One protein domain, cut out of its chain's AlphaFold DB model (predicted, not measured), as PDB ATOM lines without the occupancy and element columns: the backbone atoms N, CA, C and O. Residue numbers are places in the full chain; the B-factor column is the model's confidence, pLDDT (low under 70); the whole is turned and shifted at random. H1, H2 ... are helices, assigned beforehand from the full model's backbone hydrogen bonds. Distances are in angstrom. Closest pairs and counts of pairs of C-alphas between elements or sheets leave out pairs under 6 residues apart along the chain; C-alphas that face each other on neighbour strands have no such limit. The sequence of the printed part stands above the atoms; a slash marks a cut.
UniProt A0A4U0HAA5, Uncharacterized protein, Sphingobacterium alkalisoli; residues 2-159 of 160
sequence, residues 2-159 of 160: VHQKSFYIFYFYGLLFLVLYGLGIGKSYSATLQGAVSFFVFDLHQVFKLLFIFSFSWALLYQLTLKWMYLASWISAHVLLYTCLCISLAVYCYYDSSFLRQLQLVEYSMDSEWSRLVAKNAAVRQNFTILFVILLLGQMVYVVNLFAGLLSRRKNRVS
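AT A GLANCE: This is residues 2 to 159 of the 160 residues of an uncharacterized protein of Sphingobacterium alkalisoli (UniProt A0A4U0HAA5). Two helical hairpins, the shorter H1 and H2 and the longer H3 and H4, run lengthwise as a loose rod; residues 107 to 112 and 154 to 159 stick out at its ends. The 158 printed residues, all helix in class, hold four named helices, H1 to H4 in chain order, with a radius of gyration of the C-alphas of 20.3 A and spans of 74 by 29 by 23 A.

HOW THE PARTS SIT: H1, residues 2 to 22, and H2, residues 44 to 64, touch as a hairpin, the closest C-alphas those of Gly 14 and Phe 52, 4.3 A, at a shallow tilt of 27 degrees. With H3, residues 72 to 106, they form an up-and-down bundle, each running against the one before. H3 touches H1 with residues 72 to 79 alone, the closest C-alphas those of Ala 72 and Val 2, 6.5 A. H3 and H4, residues 111 to 157, touch as a hairpin, the closest C-alphas those of Leu 85 and Leu 135, 5.9 A. H1 and H4 are apart. Every O i to N i+4 pair is within hydrogen-bond range in H1, H2 and H3; in H4, 42 of 43.

IN THESE COORDINATES: H1 begins at C-alpha 2 (137.658, 163.940, 90.118); H4, 69.7 A long, ends at C-alpha 157 (161.647, 173.000, 83.902).

THE WHOLE: The printed part has no cut. The H1 to H2 link is long. Residues 25 to 44 are among those under pLDDT 70.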
ATOM      1  N   VAL A   2     137.344 165.391  90.033       71.44
ATOM      2  CA  VAL A   2     137.658 163.940  90.118       71.44
ATOM      3  C   VAL A   2     138.771 163.598  91.122       71.44
ATOM      4  O   VAL A   2     138.609 162.674  91.912       71.44
ATOM      5  N   HIS A   3     139.848 164.385  91.170       74.19
ATOM      6  CA  HIS A   3     140.929 164.218  92.154       74.19
ATOM      7  C   HIS A   3     140.444 164.237  93.606       74.19
ATOM      8  O   HIS A   3     140.758 163.347  94.387       74.19
ATOM      9  N   GLN A   4     139.629 165.235  93.943       82.50
ATOM     10  CA  GLN A   4     139.125 165.423  95.298       82.50
ATOM     11  C   GLN A   4     138.131 164.317  95.680       82.50
ATOM     12  O   GLN A   4     138.174 163.812  96.793       82.50
ATOM     13  N   LYS A   5     137.296 163.864  94.733       85.88
ATOM     14  CA  LYS A   5     136.433 162.688  94.931       85.88
ATOM     15  C   LYS A   5     137.251 161.421  95.195       85.88
ATOM     16  O   LYS A   5     136.920 160.662  96.094       85.88
ATOM     17  N   SER A   6     138.332 161.223  94.442       84.56
ATOM     18  CA  SER A   6     139.195 160.042  94.577       84.56
ATOM     19  C   SER A   6     139.904 160.025  95.928       84.56
ATOM     20  O   SER A   6     139.900 158.994  96.589       84.56
ATOM     21  N   PHE A   7     140.403 161.178  96.391       87.81
ATOM     22  CA  PHE A   7     140.911 161.340  97.756       87.81
ATOM     23  C   PHE A   7     139.909 160.831  98.801       87.81
ATOM     24  O   PHE A   7     140.262 159.974  99.606       87.81
ATOM     25  N   TYR A   8     138.656 161.300  98.757       90.50
ATOM     26  CA  TYR A   8     137.645 160.887  99.736       90.50
ATOM     27  C   TYR A   8     137.321 159.395  99.660       90.50
ATOM     28  O   TYR A   8     137.110 158.777 100.698       90.50
ATOM     29  N   ILE A   9     137.324 158.803  98.462       90.31
ATOM     30  CA  ILE A   9     137.094 157.362  98.286       90.31
ATOM     31  C   ILE A   9     138.210 156.554  98.959       90.31
ATOM     32  O   ILE A   9     137.927 155.684  99.779       90.31
ATOM     33  N   PHE A  10     139.477 156.859  98.666       91.00
ATOM     34  CA  PHE A  10     140.608 156.159  99.281       91.00
ATOM     35  C   PHE A  10     140.697 156.410 100.789       91.00
ATOM     36  O   PHE A  10     140.992 155.495 101.551       91.00
ATOM     37  N   TYR A  11     140.390 157.626 101.240       92.31
ATOM     38  CA  TYR A  11     140.347 157.954 102.662       92.31
ATOM     39  C   TYR A  11     139.248 157.174 103.399       92.31
ATOM     40  O   TYR A  11     139.498 156.636 104.476       92.31
ATOM     41  N   PHE A  12     138.059 157.054 102.799       93.50
ATOM     42  CA  PHE A  12     136.961 156.249 103.334       93.50
ATOM     43  C   PHE A  12     137.349 154.772 103.457       93.50
ATOM     44  O   PHE A  12     137.178 154.194 104.529       93.50
ATOM     45  N   TYR A  13     137.926 154.175 102.407       90.12
ATOM     46  CA  TYR A  13     138.426 152.798 102.479       90.12
ATOM     47  C   TYR A  13     139.514 152.642 103.551       90.12
ATOM     48  O   TYR A  13     139.498 151.666 104.298       90.12
ATOM     49  N   GLY A  14     140.404 153.626 103.696       91.31
ATOM     50  CA  GLY A  14     141.437 153.628 104.733       91.31
ATOM     51  C   GLY A  14     140.852 153.601 106.138       91.31
ATOM     52  O   GLY A  14     141.242 152.760 106.944       91.31
ATOM     53  N   LEU A  15     139.869 154.458 106.417       94.56
ATOM     54  CA  LEU A  15     139.153 154.445 107.693       94.56
ATOM     55  C   LEU A  15     138.403 153.132 107.915       94.56
ATOM     56  O   LEU A  15     138.492 152.566 109.000       94.56
ATOM     57  N   LEU A  16     137.708 152.625 106.895       92.00
ATOM     58  CA  LEU A  16     136.984 151.361 106.977       92.00
ATOM     59  C   LEU A  16     137.923 150.217 107.378       92.00
ATOM     60  O   LEU A  16     137.672 149.533 108.367       92.00
ATOM     61  N   PHE A  17     139.034 150.033 106.663       90.31
ATOM     62  CA  PHE A  17     139.989 148.964 106.957       90.31
ATOM     63  C   PHE A  17     140.742 149.183 108.273       90.31
ATOM     64  O   PHE A  17     141.053 148.207 108.952       90.31
ATOM     65  N   LEU A  18     140.987 150.435 108.676       91.56
ATOM     66  CA  LEU A  18     141.555 150.750 109.987       91.56
ATOM     67  C   LEU A  18     140.604 150.350 111.119       91.56
ATOM     68  O   LEU A  18     141.053 149.762 112.098       91.56
ATOM     69  N   VAL A  19     139.304 150.632 110.985       90.44
ATOM     70  CA  VAL A  19     138.286 150.219 111.961       90.44
ATOM     71  C   VAL A  19     138.194 148.697 112.010       90.44
ATOM     72  O   VAL A  19     138.279 148.123 113.091       90.44
ATOM     73  N   LEU A  20     138.101 148.027 110.857       84.69
ATOM     74  CA  LEU A  20     138.058 146.560 110.790       84.69
ATOM     75  C   LEU A  20     139.305 145.920 111.426       84.69
ATOM     76  O   LEU A  20     139.192 144.950 112.178       84.69
ATOM     77  N   TYR A  21     140.484 146.498 111.185       83.94
ATOM     78  CA  TYR A  21     141.730 146.093 111.828       83.94
ATOM     79  C   TYR A  21     141.703 146.352 113.343       83.94
ATOM     80  O   TYR A  21     141.983 145.445 114.121       83.94
ATOM     81  N   GLY A  22     141.329 147.554 113.785       84.31
ATOM     82  CA  GLY A  22     141.285 147.939 115.202       84.31
ATOM     83  C   GLY A  22     140.305 147.107 116.031       84.31
ATOM     84  O   GLY A  22     140.611 146.752 117.165       84.31
ATOM     85  N   LEU A  23     139.176 146.710 115.436       84.50
ATOM     86  CA  LEU A  23     138.205 145.789 116.035       84.50
ATOM     87  C   LEU A  23     138.718 144.341 116.129       84.50
ATOM     88  O   LEU A  23     138.046 143.488 116.701       84.50
ATOM     89  N   GLY A  24     139.890 144.036 115.565       72.88
ATOM     90  CA  GLY A  24     140.447 142.686 115.558       72.88
ATOM     91  C   GLY A  24     139.651 141.706 114.696       72.88
ATOM     92  O   GLY A  24     139.793 140.497 114.872       72.88
ATOM     93  N   ILE A  25     138.825 142.200 113.767       68.31
ATOM     94  CA  ILE A  25     138.051 141.346 112.864       68.31
ATOM     95  C   ILE A  25     139.033 140.557 112.000       68.31
ATOM     96  O   ILE A  25     139.976 141.111 111.433       68.31
ATOM     97  N   GLY A  26     138.818 139.245 111.926       61.31
ATOM     98  CA  GLY A  26     139.692 138.346 111.184       61.31
ATOM     99  C   GLY A  26     140.968 137.934 111.919       61.31
ATOM    100  O   GLY A  26     141.758 137.215 111.318       61.31
ATOM    101  N   LYS A  27     141.175 138.331 113.191       62.41
ATOM    102  CA  LYS A  27     142.206 137.700 114.028       62.41
ATOM    103  C   LYS A  27     141.861 136.225 114.168       62.41
ATOM    104  O   LYS A  27     140.851 135.865 114.773       62.41
ATOM    105  N   SER A  28     142.704 135.381 113.597       52.06
ATOM    106  CA  SER A  28     142.580 133.940 113.763       52.06
ATOM    107  C   SER A  28     142.932 133.597 115.212       52.06
ATOM    108  O   SER A  28     144.086 133.739 115.614       52.06
ATOM    109  N   TYR A  29     141.962 133.145 116.011       43.59
ATOM    110  CA  TYR A  29     142.296 132.307 117.161       43.59
ATOM    111  C   TYR A  29     142.892 131.038 116.563       43.59
ATOM    112  O   TYR A  29     142.216 130.340 115.811       43.59
ATOM    113  N   SER A  30     144.183 130.811 116.788       39.03
ATOM    114  CA  SER A  30     144.915 129.676 116.244       39.03
ATOM    115  C   SER A  30     144.247 128.368 116.672       39.03
ATOM    116  O   SER A  30     144.536 127.835 117.740       39.03
ATOM    117  N   ALA A  31     143.366 127.826 115.838       40.97
ATOM    118  CA  ALA A  31     143.095 126.405 115.842       40.97
ATOM    119  C   ALA A  31     144.294 125.768 115.137       40.97
ATOM    120  O   ALA A  31     144.318 125.612 113.918       40.97
ATOM    121  N   THR A  32     145.345 125.486 115.904       39.88
ATOM    122  CA  THR A  32     146.350 124.498 115.522       39.88
ATOM    123  C   THR A  32     145.624 123.169 115.354       39.88
ATOM    124  O   THR A  32     145.504 122.402 116.304       39.88
ATOM    125  N   LEU A  33     145.110 122.912 114.153       42.62
ATOM    126  CA  LEU A  33     144.792 121.566 113.703       42.62
ATOM    127  C   LEU A  33     146.143 120.848 113.586       42.62
ATOM    128  O   LEU A  33     146.884 120.999 112.614       42.62
ATOM    129  N   GLN A  34     146.537 120.203 114.685       37.12
ATOM    130  CA  GLN A  34     147.744 119.396 114.797       37.12
ATOM    131  C   GLN A  34     147.650 118.240 113.800       37.12
ATOM    132  O   GLN A  34     146.983 117.248 114.060       37.12
ATOM    133  N   GLY A  35     148.336 118.364 112.664       37.34
ATOM    134  CA  GLY A  35     148.513 117.246 111.741       37.34
ATOM    135  C   GLY A  35     148.671 117.667 110.287       37.34
ATOM    136  O   GLY A  35     147.711 117.717 109.533       37.34
ATOM    137  N   ALA A  36     149.915 117.913 109.881       38.59
ATOM    138  CA  ALA A  36     150.404 117.794 108.502       38.59
ATOM    139  C   ALA A  36     149.930 118.773 107.407       38.59
ATOM    140  O   ALA A  36     150.527 118.742 106.331       38.59
ATOM    141  N   VAL A  37     148.971 119.679 107.627       42.34
ATOM    142  CA  VAL A  37     148.609 120.665 106.588       42.34
ATOM    143  C   VAL A  37     148.699 122.087 107.122       42.34
ATOM    144  O   VAL A  37     147.740 122.658 107.637       42.34
ATOM    145  N   SER A  38     149.879 122.687 106.974       40.41
ATOM    146  CA  SER A  38     150.080 124.128 107.106       40.41
ATOM    147  C   SER A  38     149.366 124.842 105.957       40.41
ATOM    148  O   SER A  38     149.965 125.277 104.973       40.41
ATOM    149  N   PHE A  39     148.044 124.968 106.059       43.53
ATOM    150  CA  PHE A  39     147.328 125.927 105.240       43.53
ATOM    151  C   PHE A  39     147.917 127.301 105.557       43.53
ATOM    152  O   PHE A  39     147.912 127.728 106.711       43.53
ATOM    153  N   PHE A  40     148.444 127.995 104.544       43.41
ATOM    154  CA  PHE A  40     148.707 129.430 104.631       43.41
ATOM    155  C   PHE A  40     147.362 130.108 104.892       43.41
ATOM    156  O   PHE A  40     146.650 130.477 103.960       43.41
ATOM    157  N   VAL A  41     146.932 130.185 106.145       48.84
ATOM    158  CA  VAL A  41     145.802 131.016 106.526       48.84
ATOM    159  C   VAL A  41     146.291 132.431 106.276       48.84
ATOM    160  O   VAL A  41     147.180 132.925 106.970       48.84
ATOM    161  N   PHE A  42     145.802 133.043 105.197       54.94
ATOM    162  CA  PHE A  42     145.979 134.467 104.993       54.94
ATOM    163  C   PHE A  42     145.288 135.120 106.180       54.94
ATOM    164  O   PHE A  42     144.061 135.114 106.256       54.94
ATOM    165  N   ASP A  43     146.077 135.596 107.142       63.72
ATOM    166  CA  ASP A  43     145.538 136.239 108.328       63.72
ATOM    167  C   ASP A  43     144.817 137.504 107.865       63.72
ATOM    168  O   ASP A  43     145.440 138.512 107.521       63.72
ATOM    169  N   LEU A  44     143.490 137.412 107.783       68.69
ATOM    170  CA  LEU A  44     142.603 138.466 107.308       68.69
ATOM    171  C   LEU A  44     142.890 139.784 108.033       68.69
ATOM    172  O   LEU A  44     142.863 140.860 107.435       68.69
ATOM    173  N   HIS A  45     143.275 139.677 109.303       72.31
ATOM    174  CA  HIS A  45     143.739 140.791 110.102       72.31
ATOM    175  C   HIS A  45     144.971 141.499 109.502       72.31
ATOM    176  O   HIS A  45     144.970 142.726 109.368       72.31
ATOM    177  N   GLN A  46     146.003 140.766 109.066       77.00
ATOM    178  CA  GLN A  46     147.163 141.359 108.378       77.00
ATOM    179  C   GLN A  46     146.783 141.966 107.029       77.00
ATOM    180  O   GLN A  46     147.369 142.969 106.615       77.00
ATOM    181  N   VAL A  47     145.789 141.403 106.344       76.88
ATOM    182  CA  VAL A  47     145.351 141.964 105.066       76.88
ATOM    183  C   VAL A  47     144.627 143.294 105.263       76.88
ATOM    184  O   VAL A  47     144.914 144.247 104.540       76.88
ATOM    185  N   PHE A  48     143.764 143.422 106.276       80.75
ATOM    186  CA  PHE A  48     143.169 144.718 106.626       80.75
ATOM    187  C   PHE A  48     144.231 145.753 106.988       80.75
ATOM    188  O   PHE A  48     144.126 146.903 106.555       80.75
ATOM    189  N   LYS A  49     145.293 145.338 107.693       84.19
ATOM    190  CA  LYS A  49     146.440 146.204 107.984       84.19
ATOM    191  C   LYS A  49     147.058 146.779 106.712       84.19
ATOM    192  O   LYS A  49     147.230 147.986 106.571       84.19
ATOM    193  N   LEU A  50     147.375 145.897 105.774       84.00
ATOM    194  CA  LEU A  50     147.995 146.249 104.504       84.00
ATOM    195  C   LEU A  50     147.072 147.130 103.645       84.00
ATOM    196  O   LEU A  50     147.522 148.118 103.065       84.00
ATOM    197  N   LEU A  51     145.773 146.826 103.607       86.44
ATOM    198  CA  LEU A  51     144.794 147.594 102.842       86.44
ATOM    199  C   LEU A  51     144.573 149.007 103.383       86.44
ATOM    200  O   LEU A  51     144.503 149.929 102.569       86.44
ATOM    201  N   PHE A  52     144.504 149.211 104.706       89.50
ATOM    202  CA  PHE A  52     144.373 150.573 105.234       89.50
ATOM    203  C   PHE A  52     145.636 151.397 104.951       89.50
ATOM    204  O   PHE A  52     145.527 152.566 104.577       89.50
ATOM    205  N   ILE A  53     146.829 150.787 105.058       89.69
ATOM    206  CA  ILE A  53     148.103 151.443 104.719       89.69
ATOM    207  C   ILE A  53     148.088 151.874 103.252       89.69
ATOM    208  O   ILE A  53     148.388 153.031 102.950       89.69
ATOM    209  N   PHE A  54     147.691 150.984 102.338       88.94
ATOM    210  CA  PHE A  54     147.583 151.327 100.922       88.94
ATOM    211  C   PHE A  54     146.544 152.416 100.669       88.94
ATOM    212  O   PHE A  54     146.853 153.393  99.993       88.94
ATOM    213  N   SER A  55     145.347 152.300 101.241       90.94
ATOM    214  CA  SER A  55     144.287 153.306 101.118       90.94
ATOM    215  C   SER A  55     144.755 154.702 101.530       90.94
ATOM    216  O   SER A  55     144.607 155.653 100.764       90.94
ATOM    217  N   PHE A  56     145.376 154.843 102.706       92.31
ATOM    218  CA  PHE A  56     145.887 156.141 103.145       92.31
ATOM    219  C   PHE A  56     147.071 156.621 102.312       92.31
ATOM    220  O   PHE A  56     147.152 157.814 102.023       92.31
ATOM    221  N   SER A  57     147.948 155.716 101.867       89.19
ATOM    222  CA  SER A  57     149.043 156.067 100.955       89.19
ATOM    223  C   SER A  57     148.501 156.650  99.650       89.19
ATOM    224  O   SER A  57     148.982 157.681  99.183       89.19
ATOM    225  N   TRP A  58     147.446 156.051  99.095       89.19
ATOM    226  CA  TRP A  58     146.786 156.553  97.895       89.19
ATOM    227  C   TRP A  58     146.062 157.872  98.124       89.19
ATOM    228  O   TRP A  58     146.217 158.788  97.318       89.19
ATOM    229  N   ALA A  59     145.322 158.009  99.226       88.69
ATOM    230  CA  ALA A  59     144.683 159.271  99.590       88.69
ATOM    231  C   ALA A  59     145.724 160.398  99.693       88.69
ATOM    232  O   ALA A  59     145.568 161.449  99.073       88.69
ATOM    233  N   LEU A  60     146.834 160.154 100.393       87.31
ATOM    234  CA  LEU A  60     147.929 161.110 100.514       87.31
ATOM    235  C   LEU A  60     148.530 161.460  99.148       87.31
ATOM    236  O   LEU A  60     148.687 162.640  98.837       87.31
ATOM    237  N   LEU A  61     148.804 160.462  98.302       85.62
ATOM    238  CA  LEU A  61     149.310 160.686  96.948       85.62
ATOM    239  C   LEU A  61     148.365 161.575  96.137       85.62
ATOM    240  O   LEU A  61     148.828 162.528  95.516       85.62
ATOM    241  N   TYR A  62     147.054 161.331  96.184       83.44
ATOM    242  CA  TYR A  62     146.057 162.148  95.485       83.44
ATOM    243  C   TYR A  62     145.891 163.563  96.039       83.44
ATOM    244  O   TYR A  62     145.498 164.456  95.288       83.44
ATOM    245  N   GLN A  63     146.180 163.768  97.324       83.81
ATOM    246  CA  GLN A  63     146.170 165.084  97.958       83.81
ATOM    247  C   GLN A  63     147.421 165.897  97.599       83.81
ATOM    248  O   GLN A  63     147.332 167.103  97.377       83.81
ATOM    249  N   LEU A  64     148.586 165.243  97.546       79.44
ATOM    250  CA  LEU A  64     149.878 165.887  97.288       79.44
ATOM    251  C   LEU A  64     150.165 166.096  95.796       79.44
ATOM    252  O   LEU A  64     150.962 166.960  95.431       79.44
ATOM    253  N   THR A  65     149.538 165.317  94.916       75.81
ATOM    254  CA  THR A  65     149.732 165.463  93.471       75.81
ATOM    255  C   THR A  65     148.905 166.603  92.893       75.81
ATOM    256  O   THR A  65     147.732 166.806  93.202       75.81
ATOM    257  N   LEU A  66     149.527 167.376  92.000       67.31
ATOM    258  CA  LEU A  66     148.865 168.495  91.342       67.31
ATOM    259  C   LEU A  66     147.731 167.982  90.445       67.31
ATOM    260  O   LEU A  66     147.926 167.056  89.660       67.31
ATOM    261  N   LYS A  67     146.580 168.671  90.472       63.75
ATOM    262  CA  LYS A  67     145.358 168.326  89.707       63.75
ATOM    263  C   LYS A  67     145.563 168.125  88.191       63.75
ATOM    264  O   LYS A  67     144.683 167.579  87.538       63.75
ATOM    265  N   TRP A  68     146.684 168.592  87.640       60.50
ATOM    266  CA  TRP A  68     147.036 168.567  86.213       60.50
ATOM    267  C   TRP A  68     148.049 167.473  85.845       60.50
ATOM    268  O   TRP A  68     148.508 167.419  84.702       60.50
ATOM    269  N   MET A  69     148.492 166.670  86.816       65.44
ATOM    270  CA  MET A  69     149.451 165.586  86.586       65.44
ATOM    271  C   MET A  69     148.786 164.285  86.150       65.44
ATOM    272  O   MET A  69     149.462 163.434  85.582       65.44
ATOM    273  N   TYR A  70     147.479 164.146  86.363       67.81
ATOM    274  CA  TYR A  70     146.742 162.956  85.976       67.81
ATOM    275  C   TYR A  70     145.609 163.270  85.014       67.81
ATOM    276  O   TYR A  70     144.851 164.224  85.184       67.81
ATOM    277  N   LEU A  71     145.458 162.388  84.033       70.56
ATOM    278  CA  LEU A  71     144.252 162.301  83.227       70.56
ATOM    279  C   LEU A  71     143.124 161.723  84.084       70.56
ATOM    280  O   LEU A  71     143.298 160.697  84.743       70.56
ATOM    281  N   ALA A  72     141.949 162.350  84.044       73.31
ATOM    282  CA  ALA A  72     140.792 161.921  84.828       73.31
ATOM    283  C   ALA A  72     140.401 160.452  84.569       73.31
ATOM    284  O   ALA A  72     140.000 159.760  85.500       73.31
ATOM    285  N   SER A  73     140.581 159.958  83.338       79.19
ATOM    286  CA  SER A  73     140.319 158.564  82.956       79.19
ATOM    287  C   SER A  73     141.190 157.559  83.715       79.19
ATOM    288  O   SER A  73     140.688 156.540  84.180       79.19
ATOM    289  N   TRP A  74     142.472 157.868  83.911       81.56
ATOM    290  CA  TRP A  74     143.410 157.010  84.639       81.56
ATOM    291  C   TRP A  74     143.129 156.980  86.140       81.56
ATOM    292  O   TRP A  74     143.303 155.947  86.777       81.56
ATOM    293  N   ILE A  75     142.664 158.098  86.702       82.00
ATOM    294  CA  ILE A  75     142.226 158.157  88.101       82.00
ATOM    295  C   ILE A  75     141.004 157.257  88.301       82.00
ATOM    296  O   ILE A  75     140.994 156.436  89.213       82.00
ATOM    297  N   SER A  76     140.000 157.369  87.426       83.31
ATOM    298  CA  SER A  76     138.804 156.524  87.489       83.31
ATOM    299  C   SER A  76     139.143 155.040  87.330       83.31
ATOM    300  O   SER A  76     138.624 154.217  88.080       83.31
ATOM    301  N   ALA A  77     140.047 154.696  86.406       85.56
ATOM    302  CA  ALA A  77     140.520 153.324  86.231       85.56
ATOM    303  C   ALA A  77     141.239 152.797  87.484       85.56
ATOM    304  O   ALA A  77     140.991 151.670  87.901       85.56
ATOM    305  N   HIS A  78     142.075 153.617  88.127       88.44
ATOM    306  CA  HIS A  78     142.755 153.235  89.365       88.44
ATOM    307  C   HIS A  78     141.772 153.011  90.521       88.44
ATOM    308  O   HIS A  78     141.832 151.974  91.177       88.44
ATOM    309  N   VAL A  79     140.813 153.922  90.720       87.19
ATOM    310  CA  VAL A  79     139.743 153.758  91.723       87.19
ATOM    311  C   VAL A  79     138.940 152.479  91.468       87.19
ATOM    312  O   VAL A  79     138.636 151.748  92.412       87.19
ATOM    313  N   LEU A  80     138.627 152.175  90.202       88.56
ATOM    314  CA  LEU A  80     137.914 150.956  89.822       88.56
ATOM    315  C   LEU A  80     138.738 149.702  90.140       88.56
ATOM    316  O   LEU A  80     138.232 148.804  90.805       88.56
ATOM    317  N   LEU A  81     140.011 149.656  89.735       90.06
ATOM    318  CA  LEU A  81     140.901 148.527  90.019       90.06
ATOM    319  C   LEU A  81     141.087 148.314  91.526       90.06
ATOM    320  O   LEU A  81     141.065 147.174  91.988       90.06
ATOM    321  N   TYR A  82     141.230 149.392  92.300       89.31
ATOM    322  CA  TYR A  82     141.323 149.310  93.757       89.31
ATOM    323  C   TYR A  82     140.028 148.786  94.389       89.31
ATOM    324  O   TYR A  82     140.059 147.949  95.291       89.31
ATOM    325  N   THR A  83     138.874 149.225  93.884       88.12
ATOM    326  CA  THR A  83     137.568 148.718  94.331       88.12
ATOM    327  C   THR A  83     137.425 147.228  94.012       88.12
ATOM    328  O   THR A  83     137.031 146.451  94.879       88.12
ATOM    329  N   CYS A  84     137.828 146.797  92.812       89.31
ATOM    330  CA  CYS A  84     137.857 145.383  92.434       89.31
ATOM    331  C   CYS A  84     138.782 144.559  93.341       89.31
ATOM    332  O   CYS A  84     138.425 143.438  93.702       89.31
ATOM    333  N   LEU A  85     139.937 145.104  93.743       87.31
ATOM    334  CA  LEU A  85     140.847 144.474  94.708       87.31
ATOM    335  C   LEU A  85     140.162 144.265  96.061       87.31
ATOM    336  O   LEU A  85     140.194 143.159  96.597       87.31
ATOM    337  N   CYS A  86     139.496 145.299  96.579       83.81
ATOM    338  CA  CYS A  86     138.778 145.231  97.851       83.81
ATOM    339  C   CYS A  86     137.641 144.198  97.816       83.81
ATOM    340  O   CYS A  86     137.523 143.386  98.732       83.81
ATOM    341  N   ILE A  87     136.836 144.187  96.744       84.50
ATOM    342  CA  ILE A  87     135.737 143.224  96.568       84.50
ATOM    343  C   ILE A  87     136.281 141.800  96.449       84.50
ATOM    344  O   ILE A  87     135.805 140.907  97.146       84.50
ATOM    345  N   SER A  88     137.291 141.580  95.602       83.56
ATOM    346  CA  SER A  88     137.881 140.250  95.398       83.56
ATOM    347  C   SER A  88     138.421 139.685  96.705       83.56
ATOM    348  O   SER A  88     138.218 138.513  97.005       83.56
ATOM    349  N   LEU A  89     139.051 140.532  97.521       78.88
ATOM    350  CA  LEU A  89     139.511 140.124  98.834       78.88
ATOM    351  C   LEU A  89     138.344 139.801  99.777       78.88
ATOM    352  O   LEU A  89     138.365 138.760 100.422       78.88
ATOM    353  N   ALA A  90     137.306 140.638  99.839       76.06
ATOM    354  CA  ALA A  90     136.141 140.362 100.681       76.06
ATOM    355  C   ALA A  90     135.485 139.012 100.331       76.06
ATOM    356  O   ALA A  90     135.162 138.228 101.225       76.06
ATOM    357  N   VAL A  91     135.351 138.709  99.034       80.25
ATOM    358  CA  VAL A  91     134.828 137.420  98.554       80.25
ATOM    359  C   VAL A  91     135.761 136.269  98.934       80.25
ATOM    360  O   VAL A  91     135.284 135.234  99.399       80.25
ATOM    361  N   TYR A  92     137.077 136.445  98.786       77.56
ATOM    362  CA  TYR A  92     138.063 135.447  99.199       77.56
ATOM    363  C   TYR A  92     137.926 135.095 100.684       77.56
ATOM    364  O   TYR A  92     137.869 133.924 101.045       77.56
ATOM    365  N   CYS A  93     137.807 136.105 101.542       72.25
ATOM    366  CA  CYS A  93     137.689 135.918 102.985       72.25
ATOM    367  C   CYS A  93     136.377 135.238 103.380       72.25
ATOM    368  O   CYS A  93     136.369 134.363 104.247       72.25
ATOM    369  N   TYR A  94     135.275 135.592 102.712       73.56
ATOM    370  CA  TYR A  94     134.007 134.887 102.878       73.56
ATOM    371  C   TYR A  94     134.152 133.404 102.507       73.56
ATOM    372  O   TYR A  94     133.780 132.534 103.295       73.56
ATOM    373  N   TYR A  95     134.763 133.109 101.355       75.81
ATOM    374  CA  TYR A  95     134.985 131.734 100.914       75.81
ATOM    375  C   TYR A  95     135.860 130.943 101.899       75.81
ATOM    376  O   TYR A  95     135.460 129.857 102.313       75.81
ATOM    377  N   ASP A  96     136.993 131.499 102.334       72.94
ATOM    378  CA  ASP A  96     137.922 130.835 103.261       72.94
ATOM    379  C   ASP A  96     137.238 130.529 104.607       72.94
ATOM    380  O   ASP A  96     137.321 129.407 105.100       72.94
ATOM    381  N   SER A  97     136.446 131.465 105.150       68.19
ATOM    382  CA  SER A  97     135.670 131.230 106.379       68.19
ATOM    383  C   SER A  97     134.604 130.136 106.221       68.19
ATOM    384  O   SER A  97     134.438 129.290 107.103       68.19
ATOM    385  N   SER A  98     133.908 130.104 105.078       72.06
ATOM    386  CA  SER A  98     132.919 129.066 104.774       72.06
ATOM    387  C   SER A  98     133.568 127.688 104.617       72.06
ATOM    388  O   SER A  98     133.019 126.693 105.091       72.06
ATOM    389  N   PHE A  99     134.763 127.638 104.023       73.94
ATOM    390  CA  PHE A  99     135.536 126.417 103.848       73.94
ATOM    391  C   PHE A  99     136.064 125.880 105.180       73.94
ATOM    392  O   PHE A  99     135.912 124.694 105.452       73.94
ATOM    393  N   LEU A 100     136.609 126.740 106.048       70.44
ATOM    394  CA  LEU A 100     137.051 126.342 107.389       70.44
ATOM    395  C   LEU A 100     135.902 125.744 108.211       70.44
ATOM    396  O   LEU A 100     136.081 124.726 108.877       70.44
ATOM    397  N   ARG A 101     134.699 126.322 108.110       69.31
ATOM    398  CA  ARG A 101     133.499 125.768 108.750       69.31
ATOM    399  C   ARG A 101     133.115 124.398 108.180       69.31
ATOM    400  O   ARG A 101     132.686 123.535 108.935       69.31
ATOM    401  N   GLN A 102     133.261 124.191 106.871       70.88
ATOM    402  CA  GLN A 102     133.024 122.886 106.241       70.88
ATOM    403  C   GLN A 102     134.068 121.849 106.667       70.88
ATOM    404  O   GLN A 102     133.687 120.733 106.998       70.88
ATOM    405  N   LEU A 103     135.353 122.210 106.735       69.69
ATOM    406  CA  LEU A 103     136.413 121.326 107.237       69.69
ATOM    407  C   LEU A 103     136.125 120.840 108.661       69.69
ATOM    408  O   LEU A 103     136.189 119.643 108.906       69.69
ATOM    409  N   GLN A 104     135.736 121.735 109.577       67.56
ATOM    410  CA  GLN A 104     135.394 121.361 110.959       67.56
ATOM    411  C   GLN A 104     134.244 120.346 111.050       67.56
ATOM    412  O   GLN A 104     134.199 119.550 111.982       67.56
ATOM    413  N   LEU A 105     133.303 120.373 110.101       67.69
ATOM    414  CA  LEU A 105     132.200 119.410 110.040       67.69
ATOM    415  C   LEU A 105     132.643 118.066 109.441       67.69
ATOM    416  O   LEU A 105     132.095 117.032 109.813       67.69
ATOM    417  N   VAL A 106     133.621 118.084 108.529       64.69
ATOM    418  CA  VAL A 106     134.088 116.902 107.785       64.69
ATOM    419  C   VAL A 106     135.199 116.150 108.512       64.69
ATOM    420  O   VAL A 106     135.323 114.957 108.289       64.69
ATOM    421  N   GLU A 107     135.945 116.767 109.434       58.28
ATOM    422  CA  GLU A 107     136.912 116.066 110.307       58.28
ATOM    423  C   GLU A 107     136.268 114.894 111.090       58.28
ATOM    424  O   GLU A 107     136.949 113.962 111.507       58.28
ATOM    425  N   TYR A 108     134.935 114.887 111.207       56.06
ATOM    426  CA  TYR A 108     134.138 113.813 111.806       56.06
ATOM    427  C   TYR A 108     133.553 112.802 110.786       56.06
ATOM    428  O   TYR A 108     132.767 111.937 111.172       56.06
ATOM    429  N   SER A 109     133.903 112.880 109.492       56.16
ATOM    430  CA  SER A 109     133.361 112.043 108.403       56.16
ATOM    431  C   SER A 109     134.415 111.640 107.344       56.16
ATOM    432  O   SER A 109     135.334 112.390 107.058       56.16
ATOM    433  N   MET A 110     134.253 110.448 106.759       58.97
ATOM    434  CA  MET A 110     135.155 109.717 105.838       58.97
ATOM    435  C   MET A 110     136.170 110.489 104.944       58.97
ATOM    436  O   MET A 110     135.847 111.459 104.258       58.97
ATOM    437  N   ASP A 111     137.373 109.902 104.812       67.25
ATOM    438  CA  ASP A 111     138.585 110.415 104.130       67.25
ATOM    439  C   ASP A 111     138.431 110.892 102.664       67.25
ATOM    440  O   ASP A 111     139.193 111.743 102.181       67.25
ATOM    441  N   SER A 112     137.465 110.359 101.908       69.88
ATOM    442  CA  SER A 112     137.308 110.675 100.478       69.88
ATOM    443  C   SER A 112     136.689 112.057 100.236       69.88
ATOM    444  O   SER A 112     137.038 112.739  99.265       69.88
ATOM    445  N   GLU A 113     135.812 112.513 101.133       70.06
ATOM    446  CA  GLU A 113     135.168 113.822 101.027       70.06
ATOM    447  C   GLU A 113     136.120 114.953 101.437       70.06
ATOM    448  O   GLU A 113     136.173 115.990 100.765       70.06
ATOM    449  N   TRP A 114     136.959 114.696 102.447       71.81
ATOM    450  CA  TRP A 114     138.055 115.571 102.864       71.81
ATOM    451  C   TRP A 114     139.004 115.887 101.704       71.81
ATOM    452  O   TRP A 114     139.229 117.050 101.363       71.81
ATOM    453  N   SER A 115     139.489 114.846 101.022       73.25
ATOM    454  CA  SER A 115     140.432 114.964  99.904       73.25
ATOM    455  C   SER A 115     139.879 115.832  98.763       73.25
ATOM    456  O   SER A 115     140.568 116.709  98.232       73.25
ATOM    457  N   ARG A 116     138.596 115.649  98.416       79.94
ATOM    458  CA  ARG A 116     137.910 116.439  97.381       79.94
ATOM    459  C   ARG A 116     137.753 117.908  97.785       79.94
ATOM    460  O   ARG A 116     137.964 118.798  96.959       79.94
ATOM    461  N   LEU A 117     137.369 118.168  99.035       75.06
ATOM    462  CA  LEU A 117     137.173 119.521  99.564       75.06
ATOM    463  C   LEU A 117     138.486 120.302  99.619       75.06
ATOM    464  O   LEU A 117     138.532 121.451  99.169       75.06
ATOM    465  N   VAL A 118     139.564 119.669 100.086       76.12
ATOM    466  CA  VAL A 118     140.905 120.268 100.121       76.12
ATOM    467  C   VAL A 118     141.388 120.620  98.711       76.12
ATOM    468  O   VAL A 118     141.826 121.750  98.489       76.12
ATOM    469  N   ALA A 119     141.237 119.717  97.735       77.31
ATOM    470  CA  ALA A 119     141.623 119.978  96.344       77.31
ATOM    471  C   ALA A 119     140.818 121.130  95.711       77.31
ATOM    472  O   ALA A 119     141.388 122.017  95.070       77.31
ATOM    473  N   LYS A 120     139.497 121.171  95.937       78.75
ATOM    474  CA  LYS A 120     138.636 122.268  95.465       78.75
ATOM    475  C   LYS A 120     139.045 123.608  96.080       78.75
ATOM    476  O   LYS A 120     139.104 124.613  95.372       78.75
ATOM    477  N   ASN A 121     139.345 123.638  97.378       77.94
ATOM    478  CA  ASN A 121     139.797 124.857  98.042       77.94
ATOM    479  C   ASN A 121     141.164 125.326  97.533       77.94
ATOM    480  O   ASN A 121     141.342 126.520  97.301       77.94
ATOM    481  N   ALA A 122     142.102 124.408  97.292       74.06
ATOM    482  CA  ALA A 122     143.405 124.743  96.725       74.06
ATOM    483  C   ALA A 122     143.270 125.453  95.364       74.06
ATOM    484  O   ALA A 122     143.874 126.508  95.163       74.06
ATOM    485  N   ALA A 123     142.408 124.947  94.474       75.81
ATOM    486  CA  ALA A 123     142.149 125.568  93.173       75.81
ATOM    487  C   ALA A 123     141.521 126.970  93.298       75.81
ATOM    488  O   ALA A 123     141.945 127.914  92.630       75.81
ATOM    489  N   VAL A 124     140.537 127.143  94.190       76.44
ATOM    490  CA  VAL A 124     139.912 128.456  94.431       76.44
ATOM    491  C   VAL A 124     140.923 129.446  95.012       76.44
ATOM    492  O   VAL A 124     141.022 130.575  94.531       76.44
ATOM    493  N   ARG A 125     141.736 129.021  95.985       74.81
ATOM    494  CA  ARG A 125     142.798 129.849  96.568       74.81
ATOM    495  C   ARG A 125     143.833 130.277  95.534       74.81
ATOM    496  O   ARG A 125     144.236 131.440  95.532       74.81
ATOM    497  N   GLN A 126     144.229 129.376  94.638       74.94
ATOM    498  CA  GLN A 126     145.160 129.688  93.558       74.94
ATOM    499  C   GLN A 126     144.585 130.761  92.626       74.94
ATOM    500  O   GLN A 126     145.253 131.758  92.357       74.94
ATOM    501  N   ASN A 127     143.324 130.619  92.209       74.69
ATOM    502  CA  ASN A 127     142.658 131.594  91.342       74.69
ATOM    503  C   ASN A 127     142.540 132.978  92.000       74.69
ATOM    504  O   ASN A 127     142.848 133.990  91.367       74.69
ATOM    505  N   PHE A 128     142.163 133.035  93.281       77.56
ATOM    506  CA  PHE A 128     142.113 134.299  94.023       77.56
ATOM    507  C   PHE A 128     143.492 134.926  94.214       77.56
ATOM    508  O   PHE A 128     143.625 136.142  94.093       77.56
ATOM    509  N   THR A 129     144.528 134.117  94.449       75.81
ATOM    510  CA  THR A 129     145.909 134.606  94.555       75.81
ATOM    511  C   THR A 129     146.372 135.237  93.245       75.81
ATOM    512  O   THR A 129     146.917 136.338  93.253       75.81
ATOM    513  N   ILE A 130     146.109 134.587  92.108       73.38
ATOM    514  CA  ILE A 130     146.452 135.121  90.783       73.38
ATOM    515  C   ILE A 130     145.725 136.448  90.540       73.38
ATOM    516  O   ILE A 130     146.352 137.436  90.159       73.38
ATOM    517  N   LEU A 131     144.418 136.497  90.814       79.19
ATOM    518  CA  LEU A 131     143.620 137.712  90.665       79.19
ATOM    519  C   LEU A 131     144.142 138.848  91.560       79.19
ATOM    520  O   LEU A 131     144.265 139.986  91.111       79.19
ATOM    521  N   PHE A 132     144.504 138.533  92.803       79.44
ATOM    522  CA  PHE A 132     145.088 139.480  93.747       79.44
ATOM    523  C   PHE A 132     146.418 140.052  93.239       79.44
ATOM    524  O   PHE A 132     146.609 141.267  93.258       79.44
ATOM    525  N   VAL A 133     147.309 139.200  92.718       80.06
ATOM    526  CA  VAL A 133     148.586 139.627  92.124       80.06
ATOM    527  C   VAL A 133     148.356 140.542  90.921       80.06
ATOM    528  O   VAL A 133     148.983 141.596  90.835       80.06
ATOM    529  N   ILE A 134     147.429 140.200  90.023       78.31
ATOM    530  CA  ILE A 134     147.097 141.033  88.855       78.31
ATOM    531  C   ILE A 134     146.580 142.406  89.295       78.31
ATOM    532  O   ILE A 134     147.013 143.434  88.772       78.31
ATOM    533  N   LEU A 135     145.680 142.442  90.277       83.38
ATOM    534  CA  LEU A 135     145.107 143.690  90.771       83.38
ATOM    535  C   LEU A 135     146.155 144.560  91.479       83.38
ATOM    536  O   LEU A 135     146.141 145.777  91.281       83.38
ATOM    537  N   LEU A 136     147.093 143.956  92.220       81.69
ATOM    538  CA  LEU A 136     148.255 144.637  92.806       81.69
ATOM    539  C   LEU A 136     149.192 145.214  91.742       81.69
ATOM    540  O   LEU A 136     149.582 146.378  91.841       81.69
ATOM    541  N   LEU A 137     149.524 144.437  90.708       83.31
ATOM    542  CA  LEU A 137     150.321 144.918  89.578       83.31
ATOM    543  C   LEU A 137     149.628 146.101  88.891       83.31
ATOM    544  O   LEU A 137     150.281 147.096  88.583       83.31
ATOM    545  N   GLY A 138     148.301 146.047  88.746       82.75
ATOM    546  CA  GLY A 138     147.491 147.162  88.254       82.75
ATOM    547  C   GLY A 138     147.635 148.438  89.093       82.75
ATOM    548  O   GLY A 138     147.718 149.529  88.528       82.75
ATOM    549  N   GLN A 139     147.751 148.318  90.421       84.25
ATOM    550  CA  GLN A 139     148.041 149.469  91.287       84.25
ATOM    551  C   GLN A 139     149.473 149.994  91.070       84.25
ATOM    552  O   GLN A 139     149.700 151.201  91.019       84.25
ATOM    553  N   MET A 140     150.455 149.103  90.899       81.12
ATOM    554  CA  MET A 140     151.862 149.487  90.705       81.12
ATOM    555  C   MET A 140     152.106 150.208  89.378       81.12
ATOM    556  O   MET A 140     152.860 151.179  89.337       81.12
ATOM    557  N   VAL A 141     151.418 149.806  88.305       82.56
ATOM    558  CA  VAL A 141     151.458 150.518  87.015       82.56
ATOM    559  C   VAL A 141     151.054 151.987  87.189       82.56
ATOM    560  O   VAL A 141     151.657 152.875  86.582       82.56
ATOM    561  N   TYR A 142     150.092 152.267  88.072       78.19
ATOM    562  CA  TYR A 142     149.676 153.633  88.380       78.19
ATOM    563  C   TYR A 142     150.787 154.452  89.064       78.19
ATOM    564  O   TYR A 142     151.007 155.612  88.701       78.19
ATOM    565  N   VAL A 143     151.531 153.844  89.998       78.75
ATOM    566  CA  VAL A 143     152.705 154.462  90.648       78.75
ATOM    567  C   VAL A 143     153.777 154.809  89.617       78.75
ATOM    568  O   VAL A 143     154.267 155.938  89.582       78.75
ATOM    569  N   VAL A 144     154.129 153.853  88.755       82.12
ATOM    570  CA  VAL A 144     155.182 154.033  87.744       82.12
ATOM    571  C   VAL A 144     154.823 155.165  86.781       82.12
ATOM    572  O   VAL A 144     155.662 156.021  86.497       82.12
ATOM    573  N   ASN A 145     153.563 155.227  86.340       78.94
ATOM    574  CA  ASN A 145     153.090 156.288  85.454       78.94
ATOM    575  C   ASN A 145     153.180 157.678  86.120       78.94
ATOM    576  O   ASN A 145     153.621 158.647  85.498       78.94
ATOM    577  N   LEU A 146     152.851 157.774  87.415       77.50
ATOM    578  CA  LEU A 146     153.031 159.005  88.193       77.50
ATOM    579  C   LEU A 146     154.505 159.442  88.238       77.50
ATOM    580  O   LEU A 146     154.809 160.608  87.970       77.50
ATOM    581  N   PHE A 147     155.424 158.532  88.568       80.81
ATOM    582  CA  PHE A 147     156.851 158.862  88.642       80.81
ATOM    583  C   PHE A 147     157.413 159.284  87.283       80.81
ATOM    584  O   PHE A 147     158.143 160.274  87.211       80.81
ATOM    585  N   ALA A 148     157.026 158.608  86.201       78.19
ATOM    586  CA  ALA A 148     157.406 159.000  84.848       78.19
ATOM    587  C   ALA A 148     156.922 160.426  84.510       78.19
ATOM    588  O   ALA A 148     157.697 161.247  84.007       78.19
ATOM    589  N   GLY A 149     155.674 160.761  84.861       75.44
ATOM    590  CA  GLY A 149     155.110 162.102  84.681       75.44
ATOM    591  C   GLY A 149     155.827 163.189  85.496       75.44
ATOM    592  O   GLY A 149     156.071 164.288  84.986       75.44
ATOM    593  N   LEU A 150     156.217 162.885  86.740       77.50
ATOM    594  CA  LEU A 150     157.016 163.772  87.597       77.50
ATOM    595  C   LEU A 150     158.411 164.040  87.012       77.50
ATOM    596  O   LEU A 150     158.839 165.194  86.913       77.50
ATOM    597  N   LEU A 151     159.115 162.978  86.610       78.12
ATOM    598  CA  LEU A 151     160.491 163.045  86.111       78.12
ATOM    599  C   LEU A 151     160.584 163.776  84.767       78.12
ATOM    600  O   LEU A 151     161.455 164.629  84.589       78.12
ATOM    601  N   SER A 152     159.647 163.511  83.851       71.69
ATOM    602  CA  SER A 152     159.580 164.179  82.545       71.69
ATOM    603  C   SER A 152     159.452 165.705  82.681       71.69
ATOM    604  O   SER A 152     160.123 166.466  81.983       71.69
ATOM    605  N   ARG A 153     158.666 166.186  83.655       66.12
ATOM    606  CA  ARG A 153     158.484 167.630  83.878       66.12
ATOM    607  C   ARG A 153     159.655 168.302  84.582       66.12
ATOM    608  O   ARG A 153     159.930 169.463  84.287       66.12
ATOM    609  N   ARG A 154     160.363 167.601  85.475       59.69
ATOM    610  CA  ARG A 154     161.589 168.137  86.087       59.69
ATOM    611  C   ARG A 154     162.646 168.418  85.016       59.69
ATOM    612  O   ARG A 154     163.303 169.447  85.080       59.69
ATOM    613  N   LYS A 155     162.721 167.569  83.985       58.44
ATOM    614  CA  LYS A 155     163.612 167.761  82.832       58.44
ATOM    615  C   LYS A 155     163.251 169.003  81.998       58.44
ATOM    616  O   LYS A 155     164.142 169.761  81.643       58.44
ATOM    617  N   ASN A 156     161.960 169.271  81.780       55.62
ATOM    618  CA  ASN A 156     161.495 170.430  80.996       55.62
ATOM    619  C   ASN A 156     161.484 171.771  81.755       55.62
ATOM    620  O   ASN A 156     161.404 172.821  81.125       55.62
ATOM    621  N   ARG A 157     161.536 171.768  83.095       53.28
ATOM    622  CA  ARG A 157     161.647 173.000  83.902       53.28
ATOM    623  C   ARG A 157     163.082 173.475  84.121       53.28
ATOM    624  O   ARG A 157     163.251 174.620  84.497       53.28
ATOM    625  N   VAL A 158     164.079 172.613  83.920       53.25
ATOM    626  CA  VAL A 158     165.506 172.969  84.055       53.25
ATOM    627  C   VAL A 158     166.063 173.573  82.756       53.25
ATOM    628  O   VAL A 158     167.124 174.181  82.777       53.25
ATOM    629  N   SER A 159     165.349 173.453  81.630       45.78
ATOM    630  CA  SER A 159     165.753 174.044  80.341       45.78
ATOM    631  C   SER A 159     165.044 175.367  79.998       45.78
ATOM    632  O   SER A 159     165.031 175.759  78.831       45.78
TER     633      SER A 159